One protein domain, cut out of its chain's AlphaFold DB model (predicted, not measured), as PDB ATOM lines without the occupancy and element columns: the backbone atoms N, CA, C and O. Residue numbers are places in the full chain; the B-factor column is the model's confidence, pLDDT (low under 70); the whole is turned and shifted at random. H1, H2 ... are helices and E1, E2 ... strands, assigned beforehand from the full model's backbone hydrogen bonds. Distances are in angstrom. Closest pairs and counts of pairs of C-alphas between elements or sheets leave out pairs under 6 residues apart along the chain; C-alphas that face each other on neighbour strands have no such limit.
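What this domain is: This is residues 5 to 87 of the 89 residues of an uncharacterized protein of Clostridium botulinum (UniProt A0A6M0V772). One long helix, H1, makes the backbone of a loose, stretched model: a two-stranded hairpin, E1 and E2, packs on its first part through E2, and the small helix H2 folds back at its far end. The short helices H3 and H4 follow the hairpin, and residues 82 to 85 of H4 come near it on the side away from H1; residues 73 to 78 stick out. The 83 printed residues hold four named helices and two named strands in the order H1 H2 E1 E2 H3 H4, with an antiparallel sheet of order E1 - E2, and the class is mostly helix. The whole is loose, with a radius of gyration of the C-alphas of 15.6 A, and spans 45 by 30 by 21 A.

How they stand to each other: Start at H1, residues 5 to 30, and look at its residues 24 to 28, which alone touch H2, residues 37 to 43. Their closest C-alphas are those of Leu 24 and Ile 37, 6.7 A apart, and their lines are only just about perpendicular at 73 degrees. Go on to the hairpin of E1, residues 54 to 59, and E2, residues 62 to 67: they are antiparallel at 170 degrees, with N 64 and O 57 at 2.8 A and N 55 and O 66 at 2.9 A, within hydrogen-bond range. Back in H1, the C-alpha of Ala 11 is 6.5 A from that of Val 65 in E2, the closest pair of these two elements. H3, residues 68 to 73, is close to but not clearly touching H4, residues 76 to 85; the closest C-alphas, of Leu 71 and Arg 79, are 6.0 A apart, at a shallow tilt of 30 degrees, opposite ways. The closest C-alphas of E1 and H4 are those of Ser 57 and Leu 85, 7.8 A apart. H1 is apart from H3 and from H4. Every O i to N i+4 pair is within hydrogen-bond range in H1, H3 and H4, and 2 of 3 are in H2.

Where its parts are: Find C-alpha 5 at (117.067, 124.070, 62.363); from there H1 runs 37.5 A to Lys 30. H2 is 10.1 A long, from Ile 37 to Ile 43. E1 begins at C-alpha 54, at (129.000, 119.934, 57.070), and is 16.6 A long; E2 is 17.4 A. H3 measures 8.8 A, and H4 runs 14.2 A to C-alpha 85 at (124.296, 129.661, 46.532).

The domain as a whole: Look at Asn 32 and Asn 60, whose C-alphas are the two farthest apart, at 46.1 A. The printed part has no cut and no long link. Its mean pLDDT is 90.9, and no printed residue is under 70.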
ATOM      1  N   ASP A   5     116.144 124.958  61.654       86.50
ATOM      2  CA  ASP A   5     117.067 124.070  62.363       86.50
ATOM      3  C   ASP A   5     116.570 122.620  62.350       86.50
ATOM      4  O   ASP A   5     117.342 121.717  62.045       86.50
ATOM      5  N   LYS A   6     115.263 122.394  62.547       90.50
ATOM      6  CA  LYS A   6     114.672 121.050  62.409       90.50
ATOM      7  C   LYS A   6     114.777 120.512  60.983       90.50
ATOM      8  O   LYS A   6     115.044 119.333  60.788       90.50
ATOM      9  N   GLU A   7     114.552 121.372  59.993       91.44
ATOM     10  CA  GLU A   7     114.633 120.977  58.585       91.44
ATOM     11  C   GLU A   7     116.073 120.651  58.167       91.44
ATOM     12  O   GLU A   7     116.291 119.731  57.384       91.44
ATOM     13  N   ILE A   8     117.060 121.350  58.728       93.06
ATOM     14  CA  ILE A   8     118.481 121.095  58.478       93.06
ATOM     15  C   ILE A   8     118.944 119.794  59.117       93.06
ATOM     16  O   ILE A   8     119.670 119.051  58.464       93.06
ATOM     17  N   GLU A   9     118.528 119.493  60.347       93.56
ATOM     18  CA  GLU A   9     118.852 118.199  60.962       93.56
ATOM     19  C   GLU A   9     118.247 117.044  60.156       93.56
ATOM     20  O   GLU A   9     118.962 116.109  59.803       93.56
ATOM     21  N   LYS A  10     116.986 117.171  59.723       94.38
ATOM     22  CA  LYS A  10     116.370 116.194  58.815       94.38
ATOM     23  C   LYS A  10     117.148 116.061  57.500       94.38
ATOM     24  O   LYS A  10     117.390 114.955  57.031       94.38
ATOM     25  N   ALA A  11     117.593 117.173  56.915       93.75
ATOM     26  CA  ALA A  11     118.386 117.141  55.688       93.75
ATOM     27  C   ALA A  11     119.759 116.468  55.883       93.75
ATOM     28  O   ALA A  11     120.247 115.798  54.974       93.75
ATOM     29  N   LYS A  12     120.391 116.600  57.058       94.81
ATOM     30  CA  LYS A  12     121.624 115.859  57.381       94.81
ATOM     31  C   LYS A  12     121.373 114.354  57.440       94.81
ATOM     32  O   LYS A  12     122.170 113.592  56.892       94.81
ATOM     33  N   GLU A  13     120.276 113.934  58.070       94.44
ATOM     34  CA  GLU A  13     119.865 112.524  58.111       94.44
ATOM     35  C   GLU A  13     119.644 111.980  56.693       94.44
ATOM     36  O   GLU A  13     120.214 110.949  56.341       94.44
ATOM     37  N   GLU A  14     118.935 112.728  55.841       94.25
ATOM     38  CA  GLU A  14     118.703 112.365  54.435       94.25
ATOM     39  C   GLU A  14     120.018 112.218  53.642       94.25
ATOM     40  O   GLU A  14     120.164 111.291  52.841       94.25
ATOM     41  N   VAL A  15     121.021 113.074  53.886       94.25
ATOM     42  CA  VAL A  15     122.354 112.940  53.267       94.25
ATOM     43  C   VAL A  15     123.052 111.648  53.711       94.25
ATOM     44  O   VAL A  15     123.668 110.961  52.891       94.25
ATOM     45  N   ILE A  16     122.957 111.288  54.993       94.19
ATOM     46  CA  ILE A  16     123.538 110.045  55.523       94.19
ATOM     47  C   ILE A  16     122.817 108.821  54.944       94.19
ATOM     48  O   ILE A  16     123.465 107.850  54.544       94.19
ATOM     49  N   GLU A  17     121.488 108.855  54.855       93.00
ATOM     50  CA  GLU A  17     120.693 107.791  54.236       93.00
ATOM     51  C   GLU A  17     121.027 107.618  52.752       93.00
ATOM     52  O   GLU A  17     121.210 106.487  52.290       93.00
ATOM     53  N   ALA A  18     121.202 108.719  52.016       92.81
ATOM     54  CA  ALA A  18     121.619 108.681  50.619       92.81
ATOM     55  C   ALA A  18     123.008 108.043  50.451       92.81
ATOM     56  O   ALA A  18     123.201 107.224  49.550       92.81
ATOM     57  N   LYS A  19     123.962 108.343  51.345       93.00
ATOM     58  CA  LYS A  19     125.288 107.694  51.363       93.00
ATOM     59  C   LYS A  19     125.184 106.188  51.613       93.00
ATOM     60  O   LYS A  19     125.794 105.408  50.880       93.00
ATOM     61  N   LYS A  20     124.372 105.772  52.592       93.38
ATOM     62  CA  LYS A  20     124.101 104.350  52.885       93.38
ATOM     63  C   LYS A  20     123.502 103.633  51.677       93.38
ATOM     64  O   LYS A  20     123.947 102.542  51.319       93.38
ATOM     65  N   LEU A  21     122.518 104.255  51.031       93.81
ATOM     66  CA  LEU A  21     121.879 103.717  49.834       93.81
ATOM     67  C   LEU A  21     122.871 103.593  48.672       93.81
ATOM     68  O   LEU A  21     122.922 102.547  48.026       93.81
ATOM     69  N   ASN A  22     123.680 104.626  48.428       93.25
ATOM     70  CA  ASN A  22     124.680 104.600  47.366       93.25
ATOM     71  C   ASN A  22     125.718 103.493  47.599       93.25
ATOM     72  O   ASN A  22     126.045 102.744  46.682       93.25
ATOM     73  N   TRP A  23     126.169 103.317  48.841       94.50
ATOM     74  CA  TRP A  23     127.074 102.225  49.190       94.50
ATOM     75  C   TRP A  23     126.453 100.845  48.953       94.50
ATOM     76  O   TRP A  23     127.117  99.971  48.405       94.50
ATOM     77  N   LEU A  24     125.177 100.647  49.303       93.94
ATOM     78  CA  LEU A  24     124.460  99.395  49.027       93.94
ATOM     79  C   LEU A  24     124.348  99.116  47.523       93.94
ATOM     80  O   LEU A  24     124.535  97.976  47.097       93.94
ATOM     81  N   LEU A  25     124.065 100.145  46.721       93.62
ATOM     82  CA  LEU A  25     124.011 100.044  45.259       93.62
ATOM     83  C   LEU A  25     125.373  99.649  44.682       93.62
ATOM     84  O   LEU A  25     125.457  98.724  43.872       93.62
ATOM     85  N   GLU A  26     126.442 100.297  45.142       93.81
ATOM     86  CA  GLU A  26     127.806  99.955  44.743       93.81
ATOM     87  C   GLU A  26     128.201  98.545  45.178       93.81
ATOM     88  O   GLU A  26     128.783  97.806  44.387       93.81
ATOM     89  N   TYR A  27     127.887  98.157  46.415       93.75
ATOM     90  CA  TYR A  27     128.190  96.830  46.942       93.75
ATOM     91  C   TYR A  27     127.475  95.748  46.133       93.75
ATOM     92  O   TYR A  27     128.109  94.788  45.693       93.75
ATOM     93  N   ARG A  28     126.178  95.938  45.865       93.62
ATOM     94  CA  ARG A  28     125.383  95.047  45.017       93.62
ATOM     95  C   ARG A  28     126.008  94.893  43.634       93.62
ATOM     96  O   ARG A  28     126.184  93.770  43.171       93.62
ATOM     97  N   SER A  29     126.355  96.012  42.996       93.38
ATOM     98  CA  SER A  29     126.933  96.015  41.652       93.38
ATOM     99  C   SER A  29     128.315  95.366  41.610       93.38
ATOM    100  O   SER A  29     128.596  94.612  40.687       93.38
ATOM    101  N   LYS A  30     129.181  95.639  42.594       94.56
ATOM    102  CA  LYS A  30     130.548  95.094  42.649       94.56
ATOM    103  C   LYS A  30     130.570  93.590  42.927       94.56
ATOM    104  O   LYS A  30     131.475  92.909  42.462       94.56
ATOM    105  N   ASN A  31     129.582  93.082  43.666       93.00
ATOM    106  CA  ASN A  31     129.486  91.669  44.039       93.00
ATOM    107  C   ASN A  31     128.489  90.874  43.175       93.00
ATOM    108  O   ASN A  31     128.237  89.712  43.472       93.00
ATOM    109  N   ASN A  32     127.924  91.482  42.122       91.94
ATOM    110  CA  ASN A  32     126.927  90.868  41.233       91.94
ATOM    111  C   ASN A  32     125.746  90.223  41.982       91.94
ATOM    112  O   ASN A  32     125.291  89.135  41.638       91.94
ATOM    113  N   ILE A  33     125.252  90.892  43.027       90.25
ATOM    114  CA  ILE A  33     124.149  90.376  43.843       90.25
ATOM    115  C   ILE A  33     122.816  90.649  43.133       90.25
ATOM    116  O   ILE A  33     122.443  91.799  42.863       90.25
ATOM    117  N   GLU A  34     122.079  89.581  42.846       87.69
ATOM    118  CA  GLU A  34     120.730  89.651  42.288       87.69
ATOM    119  C   GLU A  34     119.692  90.075  43.346       87.69
ATOM    120  O   GLU A  34     119.902  89.942  44.550       87.69
ATOM    121  N   GLY A  35     118.553  90.614  42.901       87.06
ATOM    122  CA  GLY A  35     117.467  91.048  43.790       87.06
ATOM    123  C   GLY A  35     117.474  92.537  44.162       87.06
ATOM    124  O   GLY A  35     118.145  93.361  43.538       87.06
ATOM    125  N   THR A  36     116.642  92.908  45.138       91.88
ATOM    126  CA  THR A  36     116.412  94.306  45.546       91.88
ATOM    127  C   THR A  36     117.451  94.789  46.556       91.88
ATOM    128  O   THR A  36     118.133  94.000  47.203       91.88
ATOM    129  N   ILE A  37     117.554  96.108  46.752       89.12
ATOM    130  CA  ILE A  37     118.429  96.676  47.792       89.12
ATOM    131  C   ILE A  37     118.023  96.219  49.194       89.12
ATOM    132  O   ILE A  37     118.888  96.036  50.047       89.12
ATOM    133  N   ASP A  38     116.736  95.970  49.431       88.56
ATOM    134  CA  ASP A  38     116.282  95.447  50.718       88.56
ATOM    135  C   ASP A  38     116.761  94.016  50.964       88.56
ATOM    136  O   ASP A  38     117.122  93.700  52.093       88.56
ATOM    137  N   HIS A  39     116.886  93.188  49.920       88.44
ATOM    138  CA  HIS A  39     117.570  91.898  50.037       88.44
ATOM    139  C   HIS A  39     119.054  92.079  50.384       88.44
ATOM    140  O   HIS A  39     119.576  91.400  51.258       88.44
ATOM    141  N   VAL A  40     119.734  93.050  49.767       88.69
ATOM    142  CA  VAL A  40     121.147  93.331  50.078       88.69
ATOM    143  C   VAL A  40     121.322  93.747  51.547       88.69
ATOM    144  O   VAL A  40     122.259  93.301  52.204       88.69
ATOM    145  N   LYS A  41     120.397  94.534  52.111       88.50
ATOM    146  CA  LYS A  41     120.438  94.942  53.530       88.50
ATOM    147  C   LYS A  41     120.345  93.773  54.516       88.50
ATOM    148  O   LYS A  41     120.809  93.924  55.642       88.50
ATOM    149  N   THR A  42     119.737  92.643  54.143       89.19
ATOM    150  CA  THR A  42     119.640  91.485  55.051       89.19
ATOM    151  C   THR A  42     120.911  90.644  55.072       89.19
ATOM    152  O   THR A  42     121.156  89.942  56.050       89.19
ATOM    153  N   ILE A  43     121.728  90.719  54.018       90.31
ATOM    154  CA  ILE A  43     122.937  89.899  53.856       90.31
ATOM    155  C   ILE A  43     124.229  90.639  54.216       90.31
ATOM    156  O   ILE A  43     125.235  89.990  54.496       90.31
ATOM    157  N   VAL A  44     124.227  91.977  54.230       91.62
ATOM    158  CA  VAL A  44     125.410  92.775  54.572       91.62
ATOM    159  C   VAL A  44     125.105  93.807  55.648       91.62
ATOM    160  O   VAL A  44     124.090  94.503  55.617       91.62
ATOM    161  N   LYS A  45     126.036  93.955  56.594       90.69
ATOM    162  CA  LYS A  45     125.996  95.049  57.561       90.69
ATOM    163  C   LYS A  45     126.469  96.333  56.883       90.69
ATOM    164  O   LYS A  45     127.636  96.443  56.508       90.69
ATOM    165  N   VAL A  46     125.562  97.296  56.735       90.31
ATOM    166  CA  VAL A  46     125.888  98.629  56.212       90.31
ATOM    167  C   VAL A  46     126.852  99.318  57.187       90.31
ATOM    168  O   VAL A  46     126.584  99.302  58.391       90.31
ATOM    169  N   PRO A  47     127.966  99.898  56.711       90.44
ATOM    170  CA  PRO A  47     128.877 100.632  57.575       90.44
ATOM    171  C   PRO A  47     128.216 101.901  58.119       90.44
ATOM    172  O   PRO A  47     127.306 102.468  57.507       90.44
ATOM    173  N   ASP A  48     128.701 102.363  59.267       88.75
ATOM    174  CA  ASP A  48     128.296 103.657  59.801       88.75
ATOM    175  C   ASP A  48     128.944 104.771  58.978       88.75
ATOM    176  O   ASP A  48     130.161 104.813  58.786       88.75
ATOM    177  N   PHE A  49     128.106 105.663  58.453       88.50
ATOM    178  CA  PHE A  49     128.544 106.835  57.706       88.50
ATOM    179  C   PHE A  49     128.523 108.038  58.629       88.50
ATOM    180  O   PHE A  49     127.463 108.442  59.103       88.50
ATOM    181  N   GLU A  50     129.693 108.628  58.831       88.69
ATOM    182  CA  GLU A  50     129.854 109.877  59.559       88.69
ATOM    183  C   GLU A  50     130.319 110.969  58.596       88.69
ATOM    184  O   GLU A  50     131.243 110.778  57.802       88.69
ATOM    185  N   VAL A  51     129.667 112.128  58.666       89.62
ATOM    186  CA  VAL A  51     130.086 113.327  57.942       89.62
ATOM    187  C   VAL A  51     130.885 114.192  58.904       89.62
ATOM    188  O   VAL A  51     130.330 114.784  59.827       89.62
ATOM    189  N   LYS A  52     132.198 114.265  58.675       88.81
ATOM    190  CA  LYS A  52     133.138 114.991  59.545       88.81
ATOM    191  C   LYS A  52     132.937 116.501  59.512       88.81
ATOM    192  O   LYS A  52     133.157 117.178  60.511       88.81
ATOM    193  N   ALA A  53     132.547 117.032  58.356       92.75
ATOM    194  CA  ALA A  53     132.344 118.455  58.154       92.75
ATOM    195  C   ALA A  53     131.117 118.705  57.278       92.75
ATOM    196  O   ALA A  53     131.007 118.193  56.163       92.75
ATOM    197  N   TRP A  54     130.207 119.533  57.781       93.81
ATOM    198  CA  TRP A  54     129.000 119.934  57.070       93.81
ATOM    199  C   TRP A  54     129.181 121.313  56.449       93.81
ATOM    200  O   TRP A  54     129.580 122.258  57.127       93.81
ATOM    201  N   PHE A  55     128.817 121.445  55.176       92.75
ATOM    202  CA  PHE A  55     128.547 122.742  54.575       92.75
ATOM    203  C   PHE A  55     127.058 123.039  54.712       92.75
ATOM    204  O   PHE A  55     126.224 122.311  54.171       92.75
ATOM    205  N   ILE A  56     126.736 124.100  55.449       92.25
ATOM    206  CA  ILE A  56     125.366 124.554  55.660       92.25
ATOM    207  C   ILE A  56     125.314 126.029  55.306       92.25
ATOM    208  O   ILE A  56     126.032 126.831  55.899       92.25
ATOM    209  N   SER A  57     124.443 126.395  54.372       90.38
ATOM    210  CA  SER A  57     124.139 127.801  54.120       90.38
ATOM    211  C   SER A  57     122.640 128.014  53.992       90.38
ATOM    212  O   SER A  57     121.920 127.134  53.526       90.38
ATOM    213  N   LYS A  58     122.168 129.170  54.460       89.25
ATOM    214  CA  LYS A  58     120.749 129.528  54.534       89.25
ATOM    215  C   LYS A  58     120.538 130.900  53.898       89.25
ATOM    216  O   LYS A  58     121.355 131.800  54.076       89.25
ATOM    217  N   TRP A  59     119.414 131.077  53.217       86.81
ATOM    218  CA  TRP A  59     118.949 132.356  52.680       86.81
ATOM    219  C   TRP A  59     117.435 132.490  52.889       86.81
ATOM    220  O   TRP A  59     116.778 131.596  53.421       86.81
ATOM    221  N   ASN A  60     116.849 133.616  52.475       81.88
ATOM    222  CA  ASN A  60     115.460 133.963  52.806       81.88
ATOM    223  C   ASN A  60     114.415 132.908  52.400       81.88
ATOM    224  O   ASN A  60     113.356 132.823  53.024       81.88
ATOM    225  N   THR A  61     114.687 132.108  51.366       86.00
ATOM    226  CA  THR A  61     113.728 131.143  50.811       86.00
ATOM    227  C   THR A  61     114.114 129.681  51.017       86.00
ATOM    228  O   THR A  61     113.270 128.821  50.770       86.00
ATOM    229  N   GLY A  62     115.322 129.377  51.499       88.44
ATOM    230  CA  GLY A  62     115.793 127.999  51.604       88.44
ATOM    231  C   GLY A  62     117.172 127.858  52.235       88.44
ATOM    232  O   GLY A  62     117.739 128.806  52.777       88.44
ATOM    233  N   PHE A  63     117.696 126.643  52.169       91.25
ATOM    234  CA  PHE A  63     119.012 126.296  52.675       91.25
ATOM    235  C   PHE A  63     119.626 125.171  51.841       91.25
ATOM    236  O   PHE A  63     118.943 124.505  51.062       91.25
ATOM    237  N   ILE A  64     120.922 124.956  52.030       91.12
ATOM    238  CA  ILE A  64     121.660 123.812  51.511       91.12
ATOM    239  C   ILE A  64     122.402 123.134  52.656       91.12
ATOM    240  O   ILE A  64     122.930 123.809  53.540       91.12
ATOM    241  N   VAL A  65     122.423 121.804  52.630       92.94
ATOM    242  CA  VAL A  65     123.214 120.952  53.519       92.94
ATOM    243  C   VAL A  65     123.929 119.938  52.643       92.94
ATOM    244  O   VAL A  65     123.290 119.237  51.861       92.94
ATOM    245  N   CYS A  66     125.247 119.849  52.759       92.31
ATOM    246  CA  CYS A  66     126.000 118.771  52.132       92.31
ATOM    247  C   CYS A  66     127.259 118.430  52.926       92.31
ATOM    248  O   CYS A  66     127.758 119.233  53.717       92.31
ATOM    249  N   ASP A  67     127.788 117.237  52.679       93.81
ATOM    250  CA  ASP A  67     129.120 116.856  53.134       93.81
ATOM    251  C   ASP A  67     130.163 117.755  52.452       93.81
ATOM    252  O   ASP A  67     130.273 117.790  51.221       93.81
ATOM    253  N   LEU A  68     130.907 118.512  53.261       92.31
ATOM    254  CA  LEU A  68     131.913 119.447  52.770       92.31
ATOM    255  C   LEU A  68     133.072 118.716  52.083       92.31
ATOM    256  O   LEU A  68     133.561 119.187  51.057       92.31
ATOM    257  N   GLU A  69     133.506 117.566  52.602       91.69
ATOM    258  CA  GLU A  69     134.603 116.806  51.998       91.69
ATOM    259  C   GLU A  69     134.217 116.296  50.608       91.69
ATOM    260  O   GLU A  69     135.026 116.343  49.678       91.69
ATOM    261  N   GLU A  70     132.975 115.837  50.435       90.62
ATOM    262  CA  GLU A  70     132.471 115.437  49.118       90.62
ATOM    263  C   GLU A  70     132.296 116.624  48.180       90.62
ATOM    264  O   GLU A  70     132.676 116.539  47.009       90.62
ATOM    265  N   LEU A  71     131.777 117.745  48.684       91.50
ATOM    266  CA  LEU A  71     131.645 118.968  47.902       91.50
ATOM    267  C   LEU A  71     133.003 119.427  47.354       91.50
ATOM    268  O   LEU A  71     133.108 119.814  46.190       91.50
ATOM    269  N   MET A  72     134.058 119.338  48.164       91.12
ATOM    270  CA  MET A  72     135.409 119.731  47.761       91.12
ATOM    271  C   MET A  72     136.036 118.796  46.716       91.12
ATOM    272  O   MET A  72     136.908 119.240  45.969       91.12
ATOM    273  N   LYS A  73     135.570 117.542  46.614       92.88
ATOM    274  CA  LYS A  73     135.983 116.578  45.575       92.88
ATOM    275  C   LYS A  73     135.276 116.799  44.232       92.88
ATOM    276  O   LYS A  73     135.712 116.248  43.221       92.88
ATOM    277  N   ARG A  74     134.187 117.578  44.194       91.50
ATOM    278  CA  ARG A  74     133.448 117.873  42.955       91.50
ATOM    279  C   ARG A  74     134.276 118.753  42.007       91.50
ATOM    280  O   ARG A  74     135.106 119.545  42.463       91.50
ATOM    281  N   PRO A  75     134.023 118.688  40.684       95.81
ATOM    282  CA  PRO A  75     134.631 119.605  39.726       95.81
ATOM    283  C   PRO A  75     134.429 121.067  40.137       95.81
ATOM    284  O   PRO A  75     133.339 121.449  40.568       95.81
ATOM    285  N   LYS A  76     135.454 121.910  39.932       92.69
ATOM    286  CA  LYS A  76     135.455 123.332  40.337       92.69
ATOM    287  C   LYS A  76     134.154 124.054  39.971       92.69
ATOM    288  O   LYS A  76     133.562 124.718  40.809       92.69
ATOM    289  N   ARG A  77     133.663 123.866  38.743       92.31
ATOM    290  CA  ARG A  77     132.436 124.513  38.255       92.31
ATOM    291  C   ARG A  77     131.183 124.130  39.053       92.31
ATOM    292  O   ARG A  77     130.293 124.961  39.196       92.31
ATOM    293  N   GLU A  78     131.079 122.889  39.518       90.88
ATOM    294  CA  GLU A  78     129.939 122.418  40.317       90.88
ATOM    295  C   GLU A  78     130.054 122.891  41.760       90.88
ATOM    296  O   GLU A  78     129.104 123.453  42.304       90.88
ATOM    297  N   ARG A  79     131.246 122.742  42.344       92.62
ATOM    298  CA  ARG A  79     131.544 123.223  43.690       92.62
ATOM    299  C   ARG A  79     131.261 124.718  43.823       92.62
ATOM    300  O   ARG A  79     130.529 125.125  44.718       92.62
ATOM    301  N   ASP A  80     131.784 125.528  42.907       90.81
ATOM    302  CA  ASP A  80     131.647 126.984  42.965       90.81
ATOM    303  C   ASP A  80     130.174 127.417  42.815       90.81
ATOM    304  O   ASP A  80     129.768 128.416  43.402       90.81
ATOM    305  N   LYS A  81     129.331 126.656  42.095       89.50
ATOM    306  CA  LYS A  81     127.877 126.908  42.057       89.50
ATOM    307  C   LYS A  81     127.235 126.724  43.431       89.50
ATOM    308  O   LYS A  81     126.455 127.576  43.846       89.50
ATOM    309  N   VAL A  82     127.561 125.636  44.125       88.94
ATOM    310  CA  VAL A  82     127.030 125.333  45.465       88.94
ATOM    311  C   VAL A  82     127.507 126.363  46.490       88.94
ATOM    312  O   VAL A  82     126.701 126.884  47.255       88.94
ATOM    313  N   LEU A  83     128.793 126.717  46.462       88.56
ATOM    314  CA  LEU A  83     129.363 127.726  47.359       88.56
ATOM    315  C   LEU A  83     128.733 129.111  47.141       88.56
ATOM    316  O   LEU A  83     128.377 129.779  48.111       88.56
ATOM    317  N   ARG A  84     128.502 129.500  45.877       88.56
ATOM    318  CA  ARG A  84     127.832 130.764  45.527       88.56
ATOM    319  C   ARG A  84     126.390 130.832  46.007       88.56
ATOM    320  O   ARG A  84     125.972 131.890  46.464       88.56
ATOM    321  N   LEU A  85     125.638 129.729  45.931       83.44
ATOM    322  CA  LEU A  85     124.296 129.661  46.532       83.44
ATOM    323  C   LEU A  85     124.349 129.936  48.035       83.44
ATOM    324  O   LEU A  85     123.421 130.516  48.589       83.44
ATOM    325  N   GLY A  86     125.457 129.562  48.675       78.31
ATOM    326  CA  GLY A  86     125.701 129.841  50.075       78.31
ATOM    327  C   GLY A  86     126.293 131.216  50.392       78.31
ATOM    328  O   GLY A  86     126.620 131.446  51.554       78.31
ATOM    329  N   GLY A  87     126.448 132.104  49.403       76.44
ATOM    330  CA  GLY A  87     127.003 133.450  49.583       76.44
ATOM    331  C   GLY A  87     128.532 133.514  49.651       76.44
ATOM    332  O   GLY A  87     129.074 134.573  49.950       76.44
TER     333      GLY A  87